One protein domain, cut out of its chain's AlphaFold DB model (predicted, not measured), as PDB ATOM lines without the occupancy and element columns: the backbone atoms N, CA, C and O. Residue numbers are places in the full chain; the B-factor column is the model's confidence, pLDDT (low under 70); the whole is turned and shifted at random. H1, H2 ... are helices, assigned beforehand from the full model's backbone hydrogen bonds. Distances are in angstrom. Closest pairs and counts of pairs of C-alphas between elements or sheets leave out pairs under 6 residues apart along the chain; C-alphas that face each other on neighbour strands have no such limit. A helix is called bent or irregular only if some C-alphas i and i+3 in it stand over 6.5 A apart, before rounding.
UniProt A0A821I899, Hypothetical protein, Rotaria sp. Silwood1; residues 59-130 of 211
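What this domain is: This is residues 59 to 130 of the 211 residues of the protein "Hypothetical protein" of Rotaria sp. Silwood1 (UniProt A0A821I899). One very long, bent helix, H1, makes the length of the model; after residue 97 the backbone folds back through an open loop with the small H2, and H3 then crosses the arm H1b at a steep tilt. Residues 61 to 66 and 68 to 81 of H1 stick out beyond this crossing at one end, and residues 121 to 129 of H3 stick out away from H1. The printed part has 72 residues with three named helices, H1, H2 and H3 in that order, and no named strand; the class is all helix. It is extended, with a radius of gyration of the C-alphas of 17.6 A and spans of 59 by 24 by 18 A.

Where its parts are: H1, residues 61 to 97, was assigned as one helix by its hydrogen bonds but is bent: C-alphas 76 and 79 are 6.7 A apart. Its arm H1a, residues 61 to 76, begins with C-alpha 61 at (494.406, 212.642, 355.919) and is 22.7 A long; H1b, residues 79 to 97, is 26.1 A long and ends with C-alpha 97 at (488.783, 160.113, 362.832). H2 is residues 105 to 108. H3, residues 110 to 129, is 28.1 A long and ends with C-alpha 129 at (477.312, 189.981, 366.664).

How they stand to each other: H1a and H1b stand at a shallow tilt of 31 degrees. H1b, with residues 82 to 86 alone, touches residues 112 to 119 of H3; the closest C-alphas, of Arg 86 and Ile 115, are 6.9 A apart. The two run opposite ways at a steep tilt of 62 degrees. H1a is apart from H2 and H3, and H1b is apart from H2. H2 and H3 meet only through their link. Every O i to N i+4 pair is within hydrogen-bond range in H1a, H1b and H3; H2 is too short for such a pair.

The domain as a whole: The C-alphas of Ser 60 and Ile 101, the two farthest apart, are 58.9 A apart. The printed part has no cut; the link from H1 to H2 is short, and that from H2 to H3 is tight. Mean pLDDT of the printed part is 81.2, and residues 96 to 108 are under 70.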
ATOM      1  N   ILE A  59     488.182 212.709 360.836       90.44
ATOM      2  CA  ILE A  59     489.195 211.910 360.125       90.44
ATOM      3  C   ILE A  59     490.092 212.827 359.283       90.44
ATOM      4  O   ILE A  59     489.701 213.319 358.224       90.44
ATOM      5  N   SER A  60     491.321 213.038 359.750       92.19
ATOM      6  CA  SER A  60     492.362 213.734 358.994       92.19
ATOM      7  C   SER A  60     492.998 212.816 357.941       92.19
ATOM      8  O   SER A  60     492.909 211.589 358.022       92.19
ATOM      9  N   SER A  61     493.698 213.399 356.964       93.50
ATOM     10  CA  SER A  61     494.406 212.642 355.919       93.50
ATOM     11  C   SER A  61     495.412 211.633 356.490       93.50
ATOM     12  O   SER A  61     495.540 210.530 355.966       93.50
ATOM     13  N   VAL A  62     496.077 211.971 357.597       93.81
ATOM     14  CA  VAL A  62     497.045 211.090 358.271       93.81
ATOM     15  C   VAL A  62     496.354 209.876 358.898       93.81
ATOM     16  O   VAL A  62     496.817 208.748 358.732       93.81
ATOM     17  N   VAL A  63     495.223 210.087 359.575       93.31
ATOM     18  CA  VAL A  63     494.439 209.008 360.202       93.31
ATOM     19  C   VAL A  63     493.859 208.082 359.135       93.31
ATOM     20  O   VAL A  63     493.913 206.864 359.284       93.31
ATOM     21  N   LEU A  64     493.391 208.637 358.013       94.38
ATOM     22  CA  LEU A  64     492.922 207.844 356.878       94.38
ATOM     23  C   LEU A  64     494.025 206.930 356.321       94.38
ATOM     24  O   LEU A  64     493.780 205.747 356.089       94.38
ATOM     25  N   ILE A  65     495.246 207.448 356.150       95.88
ATOM     26  CA  ILE A  65     496.396 206.637 355.716       95.88
ATOM     27  C   ILE A  65     496.666 205.509 356.719       95.88
ATOM     28  O   ILE A  65     496.868 204.366 356.306       95.88
ATOM     29  N   ALA A  66     496.619 205.793 358.023       93.88
ATOM     30  CA  ALA A  66     496.812 204.781 359.060       93.88
ATOM     31  C   ALA A  66     495.746 203.671 358.997       93.88
ATOM     32  O   ALA A  66     496.093 202.489 359.026       93.88
ATOM     33  N   ILE A  67     494.468 204.029 358.831       94.50
ATOM     34  CA  ILE A  67     493.363 203.071 358.663       94.50
ATOM     35  C   ILE A  67     493.598 202.187 357.430       94.50
ATOM     36  O   ILE A  67     493.495 200.963 357.517       94.50
ATOM     37  N   ILE A  68     493.980 202.780 356.294       96.31
ATOM     38  CA  ILE A  68     494.275 202.038 355.058       96.31
ATOM     39  C   ILE A  68     495.451 201.073 355.267       96.31
ATOM     40  O   ILE A  68     495.376 199.912 354.866       96.31
ATOM     41  N   MET A  69     496.523 201.506 355.935       95.62
ATOM     42  CA  MET A  69     497.669 200.643 356.245       95.62
ATOM     43  C   MET A  69     497.279 199.458 357.135       95.62
ATOM     44  O   MET A  69     497.706 198.328 356.879       95.62
ATOM     45  N   VAL A  70     496.444 199.683 358.153       94.44
ATOM     46  CA  VAL A  70     495.921 198.613 359.019       94.44
ATOM     47  C   VAL A  70     495.028 197.651 358.230       94.44
ATOM     48  O   VAL A  70     495.128 196.435 358.425       94.44
ATOM     49  N   ALA A  71     494.217 198.154 357.297       95.06
ATOM     50  CA  ALA A  71     493.393 197.325 356.420       95.06
ATOM     51  C   ALA A  71     494.250 196.440 355.500       95.06
ATOM     52  O   ALA A  71     494.039 195.228 355.447       95.06
ATOM     53  N   ILE A  72     495.275 197.004 354.849       97.12
ATOM     54  CA  ILE A  72     496.212 196.255 353.990       97.12
ATOM     55  C   ILE A  72     496.959 195.187 354.798       97.12
ATOM     56  O   ILE A  72     497.044 194.030 354.377       97.12
ATOM     57  N   LYS A  73     497.474 195.541 355.983       95.44
ATOM     58  CA  LYS A  73     498.110 194.587 356.907       95.44
ATOM     59  C   LYS A  73     497.162 193.438 357.252       95.44
ATOM     60  O   LYS A  73     497.562 192.279 357.218       95.44
ATOM     61  N   THR A  74     495.916 193.742 357.600       93.81
ATOM     62  CA  THR A  74     494.935 192.723 357.998       93.81
ATOM     63  C   THR A  74     494.580 191.808 356.830       93.81
ATOM     64  O   THR A  74     494.587 190.589 356.989       93.81
ATOM     65  N   TYR A  75     494.360 192.376 355.642       94.31
ATOM     66  CA  TYR A  75     494.083 191.619 354.421       94.31
ATOM     67  C   TYR A  75     495.219 190.648 354.078       94.31
ATOM     68  O   TYR A  75     494.985 189.469 353.825       94.31
ATOM     69  N   THR A  76     496.466 191.120 354.135       95.69
ATOM     70  CA  THR A  76     497.650 190.295 353.842       95.69
ATOM     71  C   THR A  76     497.948 189.249 354.920       95.69
ATOM     72  O   THR A  76     498.459 188.177 354.600       95.69
ATOM     73  N   ALA A  77     497.594 189.503 356.183       92.69
ATOM     74  CA  ALA A  77     497.771 188.550 357.282       92.69
ATOM     75  C   ALA A  77     496.681 187.461 357.340       92.69
ATOM     76  O   ALA A  77     496.932 186.364 357.845       92.69
ATOM     77  N   TYR A  78     495.482 187.737 356.815       91.12
ATOM     78  CA  TYR A  78     494.352 186.803 356.817       91.12
ATOM     79  C   TYR A  78     494.671 185.407 356.242       91.12
ATOM     80  O   TYR A  78     494.393 184.423 356.934       91.12
ATOM     81  N   PRO A  79     495.292 185.253 355.049       89.88
ATOM     82  CA  PRO A  79     495.576 183.928 354.490       89.88
ATOM     83  C   PRO A  79     496.540 183.104 355.351       89.88
ATOM     84  O   PRO A  79     496.388 181.886 355.442       89.88
ATOM     85  N   VAL A  80     497.500 183.752 356.019       89.38
ATOM     86  CA  VAL A  80     498.451 183.074 356.914       89.38
ATOM     87  C   VAL A  80     497.718 182.503 358.128       89.38
ATOM     88  O   VAL A  80     497.879 181.327 358.455       89.38
ATOM     89  N   ASN A  81     496.847 183.300 358.752       88.25
ATOM     90  CA  ASN A  81     496.048 182.856 359.896       88.25
ATOM     91  C   ASN A  81     495.065 181.744 359.509       88.25
ATOM     92  O   ASN A  81     494.936 180.757 360.236       88.25
ATOM     93  N   LEU A  82     494.416 181.871 358.349       88.25
ATOM     94  CA  LEU A  82     493.505 180.859 357.815       88.25
ATOM     95  C   LEU A  82     494.228 179.529 357.564       88.25
ATOM     96  O   LEU A  82     493.700 178.467 357.890       88.25
ATOM     97  N   PHE A  83     495.448 179.571 357.023       86.00
ATOM     98  CA  PHE A  83     496.260 178.375 356.807       86.00
ATOM     99  C   PHE A  83     496.600 177.662 358.125       86.00
ATOM    100  O   PHE A  83     496.448 176.439 358.223       86.00
ATOM    101  N   CYS A  84     497.009 178.414 359.152       85.50
ATOM    102  CA  CYS A  84     497.269 177.867 360.484       85.50
ATOM    103  C   CYS A  84     496.008 177.247 361.103       85.50
ATOM    104  O   CYS A  84     496.058 176.108 361.567       85.50
ATOM    105  N   GLY A  85     494.873 177.955 361.058       84.25
ATOM    106  CA  GLY A  85     493.592 177.468 361.582       84.25
ATOM    107  C   GLY A  85     493.124 176.194 360.887       84.25
ATOM    108  O   GLY A  85     492.788 175.207 361.539       84.25
ATOM    109  N   ARG A  86     493.202 176.161 359.553       85.62
ATOM    110  CA  ARG A  86     492.876 174.973 358.759       85.62
ATOM    111  C   ARG A  86     493.750 173.777 359.132       85.62
ATOM    112  O   ARG A  86     493.233 172.673 359.265       85.62
ATOM    113  N   THR A  87     495.058 173.979 359.269       83.12
ATOM    114  CA  THR A  87     495.990 172.894 359.613       83.12
ATOM    115  C   THR A  87     495.684 172.333 361.003       83.12
ATOM    116  O   THR A  87     495.706 171.122 361.183       83.12
ATOM    117  N   ALA A  88     495.318 173.188 361.964       83.88
ATOM    118  CA  ALA A  88     494.894 172.747 363.291       83.88
ATOM    119  C   ALA A  88     493.603 171.909 363.249       83.88
ATOM    120  O   ALA A  88     493.549 170.845 363.862       83.88
ATOM    121  N   ILE A  89     492.590 172.341 362.486       83.62
ATOM    122  CA  ILE A  89     491.333 171.589 362.316       83.62
ATOM    123  C   ILE A  89     491.588 170.238 361.641       83.62
ATOM    124  O   ILE A  89     491.019 169.230 362.056       83.62
ATOM    125  N   ASP A  90     492.449 170.197 360.623       81.06
ATOM    126  CA  ASP A  90     492.812 168.959 359.922       81.06
ATOM    127  C   ASP A  90     493.519 167.967 360.861       81.06
ATOM    128  O   ASP A  90     493.196 166.780 360.853       81.06
ATOM    129  N   SER A  91     494.419 168.446 361.726       80.69
ATOM    130  CA  SER A  91     495.071 167.619 362.750       80.69
ATOM    131  C   SER A  91     494.072 167.044 363.757       80.69
ATOM    132  O   SER A  91     494.086 165.839 363.995       80.69
ATOM    133  N   LEU A  92     493.156 167.867 364.283       80.06
ATOM    134  CA  LEU A  92     492.111 167.414 365.212       80.06
ATOM    135  C   LEU A  92     491.147 166.422 364.550       80.06
ATOM    136  O   LEU A  92     490.750 165.428 365.153       80.06
ATOM    137  N   SER A  93     490.789 166.675 363.290       75.75
ATOM    138  CA  SER A  93     489.901 165.801 362.522       75.75
ATOM    139  C   SER A  93     490.551 164.444 362.288       75.75
ATOM    140  O   SER A  93     489.884 163.428 362.438       75.75
ATOM    141  N   LYS A  94     491.850 164.399 361.978       71.31
ATOM    142  CA  LYS A  94     492.601 163.144 361.818       71.31
ATOM    143  C   LYS A  94     492.755 162.392 363.131       71.31
ATOM    144  O   LYS A  94     492.558 161.182 363.139       71.31
ATOM    145  N   GLU A  95     493.063 163.080 364.224       70.44
ATOM    146  CA  GLU A  95     493.188 162.465 365.550       70.44
ATOM    147  C   GLU A  95     491.855 161.864 366.018       70.44
ATOM    148  O   GLU A  95     491.809 160.713 366.445       70.44
ATOM    149  N   SER A  96     490.748 162.583 365.810       63.53
ATOM    150  CA  SER A  96     489.396 162.097 366.106       63.53
ATOM    151  C   SER A  96     488.958 160.960 365.166       63.53
ATOM    152  O   SER A  96     488.445 159.933 365.611       63.53
ATOM    153  N   THR A  97     489.225 161.080 363.861       60.03
ATOM    154  CA  THR A  97     488.783 160.113 362.832       60.03
ATOM    155  C   THR A  97     489.620 158.830 362.811       60.03
ATOM    156  O   THR A  97     489.099 157.780 362.437       60.03
ATOM    157  N   THR A  98     490.870 158.864 363.296       53.50
ATOM    158  CA  THR A  98     491.704 157.659 363.506       53.50
ATOM    159  C   THR A  98     491.032 156.660 364.462       53.50
ATOM    160  O   THR A  98     491.339 155.473 364.411       53.50
ATOM    161  N   SER A  99     490.056 157.098 365.271       50.34
ATOM    162  CA  SER A  99     489.255 156.208 366.119       50.34
ATOM    163  C   SER A  99     488.074 155.517 365.420       50.34
ATOM    164  O   SER A  99     487.564 154.550 365.981       50.34
ATOM    165  N   LEU A 100     487.624 155.954 364.229       50.78
ATOM    166  CA  LEU A 100     486.369 155.446 363.651       50.78
ATOM    167  C   LEU A 100     486.423 154.935 362.204       50.78
ATOM    168  O   LEU A 100     485.953 153.821 362.001       50.78
ATOM    169  N   ILE A 101     486.946 155.632 361.187       51.25
ATOM    170  CA  ILE A 101     486.890 155.125 359.791       51.25
ATOM    171  C   ILE A 101     488.039 155.704 358.954       51.25
ATOM    172  O   ILE A 101     488.216 156.915 358.879       51.25
ATOM    173  N   ALA A 102     488.790 154.839 358.267       50.03
ATOM    174  CA  ALA A 102     489.752 155.225 357.236       50.03
ATOM    175  C   ALA A 102     489.034 155.902 356.050       50.03
ATOM    176  O   ALA A 102     488.539 155.224 355.151       50.03
ATOM    177  N   THR A 103     488.941 157.233 356.048       52.41
ATOM    178  CA  THR A 103     488.347 157.998 354.940       52.41
ATOM    179  C   THR A 103     489.367 158.407 353.873       52.41
ATOM    180  O   THR A 103     490.487 158.831 354.160       52.41
ATOM    181  N   ASP A 104     488.916 158.247 352.630       49.31
ATOM    182  CA  ASP A 104     489.587 158.326 351.330       49.31
ATOM    183  C   ASP A 104     490.311 159.674 351.044       49.31
ATOM    184  O   ASP A 104     489.739 160.750 351.249       49.31
ATOM    185  N   PRO A 105     491.547 159.662 350.497       51.16
ATOM    186  CA  PRO A 105     492.288 160.864 350.086       51.16
ATOM    187  C   PRO A 105     491.609 161.743 349.008       51.16
ATOM    188  O   PRO A 105     492.026 162.894 348.809       51.16
ATOM    189  N   ARG A 106     490.557 161.262 348.322       44.41
ATOM    190  CA  ARG A 106     489.786 162.025 347.310       44.41
ATOM    191  C   ARG A 106     488.878 163.120 347.889       44.41
ATOM    192  O   ARG A 106     488.539 164.059 347.176       44.41
ATOM    193  N   GLN A 107     488.584 163.087 349.189       53.66
ATOM    194  CA  GLN A 107     487.729 164.060 349.898       53.66
ATOM    195  C   GLN A 107     488.448 165.383 350.250       53.66
ATOM    196  O   GLN A 107     487.913 166.265 350.926       53.66
ATOM    197  N   SER A 108     489.700 165.533 349.807       65.94
ATOM    198  CA  SER A 108     490.616 166.533 350.342       65.94
ATOM    199  C   SER A 108     490.426 167.952 349.813       65.94
ATOM    200  O   SER A 108     490.932 168.846 350.469       65.94
ATOM    201  N   ILE A 109     489.738 168.220 348.696       71.88
ATOM    202  CA  ILE A 109     489.506 169.603 348.213       71.88
ATOM    203  C   ILE A 109     488.169 170.146 348.718       71.88
ATOM    204  O   ILE A 109     488.130 171.245 349.265       71.88
ATOM    205  N   GLU A 110     487.096 169.365 348.611       72.56
ATOM    206  CA  GLU A 110     485.759 169.759 349.073       72.56
ATOM    207  C   GLU A 110     485.742 170.020 350.583       72.56
ATOM    208  O   GLU A 110     485.245 171.056 351.023       72.56
ATOM    209  N   GLY A 111     486.402 169.165 351.375       74.56
ATOM    210  CA  GLY A 111     486.572 169.391 352.812       74.56
ATOM    211  C   GLY A 111     487.365 170.664 353.132       74.56
ATOM    212  O   GLY A 111     487.050 171.369 354.087       74.56
ATOM    213  N   ARG A 112     488.357 171.030 352.306       78.00
ATOM    214  CA  ARG A 112     489.119 172.282 352.483       78.00
ATOM    215  C   ARG A 112     488.267 173.505 352.185       78.00
ATOM    216  O   ARG A 112     488.350 174.476 352.932       78.00
ATOM    217  N   ILE A 113     487.475 173.455 351.114       82.56
ATOM    218  CA  ILE A 113     486.550 174.532 350.748       82.56
ATOM    219  C   ILE A 113     485.528 174.713 351.868       82.56
ATOM    220  O   ILE A 113     485.343 175.830 352.337       82.56
ATOM    221  N   LEU A 114     484.952 173.620 352.375       83.81
ATOM    222  CA  LEU A 114     483.994 173.656 353.477       83.81
ATOM    223  C   LEU A 114     484.598 174.266 354.750       83.81
ATOM    224  O   LEU A 114     483.984 175.154 355.332       83.81
ATOM    225  N   ILE A 115     485.813 173.873 355.149       82.88
ATOM    226  CA  ILE A 115     486.495 174.455 356.322       82.88
ATOM    227  C   ILE A 115     486.728 175.959 356.136       82.88
ATOM    228  O   ILE A 115     486.474 176.732 357.056       82.88
ATOM    229  N   VAL A 116     487.189 176.391 354.960       86.25
ATOM    230  CA  VAL A 116     487.433 177.816 354.681       86.25
ATOM    231  C   VAL A 116     486.127 178.608 354.657       86.25
ATOM    232  O   VAL A 116     486.068 179.689 355.238       86.25
ATOM    233  N   CYS A 117     485.073 178.071 354.042       87.19
ATOM    234  CA  CYS A 117     483.749 178.684 354.048       87.19
ATOM    235  C   CYS A 117     483.213 178.813 355.475       87.19
ATOM    236  O   CYS A 117     482.836 179.910 355.876       87.19
ATOM    237  N   LEU A 118     483.229 177.734 356.264       87.81
ATOM    238  CA  LEU A 118     482.796 177.763 357.663       87.81
ATOM    239  C   LEU A 118     483.608 178.763 358.488       87.81
ATOM    240  O   LEU A 118     483.028 179.521 359.260       87.81
ATOM    241  N   TRP A 119     484.927 178.812 358.297       87.94
ATOM    242  CA  TRP A 119     485.788 179.785 358.965       87.94
ATOM    243  C   TRP A 119     485.389 181.218 358.605       87.94
ATOM    244  O   TRP A 119     485.186 182.045 359.492       87.94
ATOM    245  N   PHE A 120     485.216 181.507 357.313       89.69
ATOM    246  CA  PHE A 120     484.800 182.821 356.830       89.69
ATOM    247  C   PHE A 120     483.439 183.230 357.405       89.69
ATOM    248  O   PHE A 120     483.329 184.294 358.017       89.69
ATOM    249  N   PHE A 121     482.426 182.366 357.294       91.38
ATOM    250  CA  PHE A 121     481.092 182.634 357.833       91.38
ATOM    251  C   PHE A 121     481.102 182.788 359.353       91.38
ATOM    252  O   PHE A 121     480.435 183.681 359.866       91.38
ATOM    253  N   SER A 122     481.899 181.996 360.076       88.12
ATOM    254  CA  SER A 122     482.061 182.149 361.523       88.12
ATOM    255  C   SER A 122     482.682 183.499 361.880       88.12
ATOM    256  O   SER A 122     482.219 184.144 362.818       88.12
ATOM    257  N   THR A 123     483.704 183.954 361.145       89.25
ATOM    258  CA  THR A 123     484.313 185.273 361.383       89.25
ATOM    259  C   THR A 123     483.371 186.421 361.029       89.25
ATOM    260  O   THR A 123     483.336 187.419 361.743       89.25
ATOM    261  N   LEU A 124     482.566 186.268 359.974       90.00
ATOM    262  CA  LEU A 124     481.563 187.253 359.580       90.00
ATOM    263  C   LEU A 124     480.435 187.344 360.612       90.00
ATOM    264  O   LEU A 124     480.068 188.440 361.021       90.00
ATOM    265  N   ALA A 125     479.925 186.201 361.072       90.06
ATOM    266  CA  ALA A 125     478.927 186.147 362.133       90.06
ATOM    267  C   ALA A 125     479.458 186.815 363.406       90.06
ATOM    268  O   ALA A 125     478.791 187.680 363.965       90.06
ATOM    269  N   ALA A 126     480.689 186.489 363.815       86.00
ATOM    270  CA  ALA A 126     481.341 187.146 364.942       86.00
ATOM    271  C   ALA A 126     481.392 188.674 364.750       86.00
ATOM    272  O   ALA A 126     480.999 189.404 365.652       86.00
ATOM    273  N   ALA A 127     481.781 189.166 363.571       87.19
ATOM    274  CA  ALA A 127     481.835 190.602 363.286       87.19
ATOM    275  C   ALA A 127     480.463 191.303 363.355       87.19
ATOM    276  O   ALA A 127     480.396 192.459 363.755       87.19
ATOM    277  N   VAL A 128     479.376 190.618 362.986       87.75
ATOM    278  CA  VAL A 128     478.010 191.166 363.069       87.75
ATOM    279  C   VAL A 128     477.484 191.159 364.509       87.75
ATOM    280  O   VAL A 128     476.776 192.081 364.904       87.75
ATOM    281  N   PHE A 129     477.819 190.134 365.297       84.31
ATOM    282  CA  PHE A 129     477.312 189.981 366.664       84.31
ATOM    283  C   PHE A 129     478.154 190.677 367.739       84.31
ATOM    284  O   PHE A 129     477.635 190.916 368.825       84.31
ATOM    285  N   LEU A 130     479.429 190.989 367.482       81.12
ATOM    286  CA  LEU A 130     480.315 191.671 368.430       81.12
ATOM    287  C   LEU A 130     480.218 193.194 368.247       81.12
ATOM    288  O   LEU A 130     480.823 193.730 367.320       81.12
TER     289      LEU A 130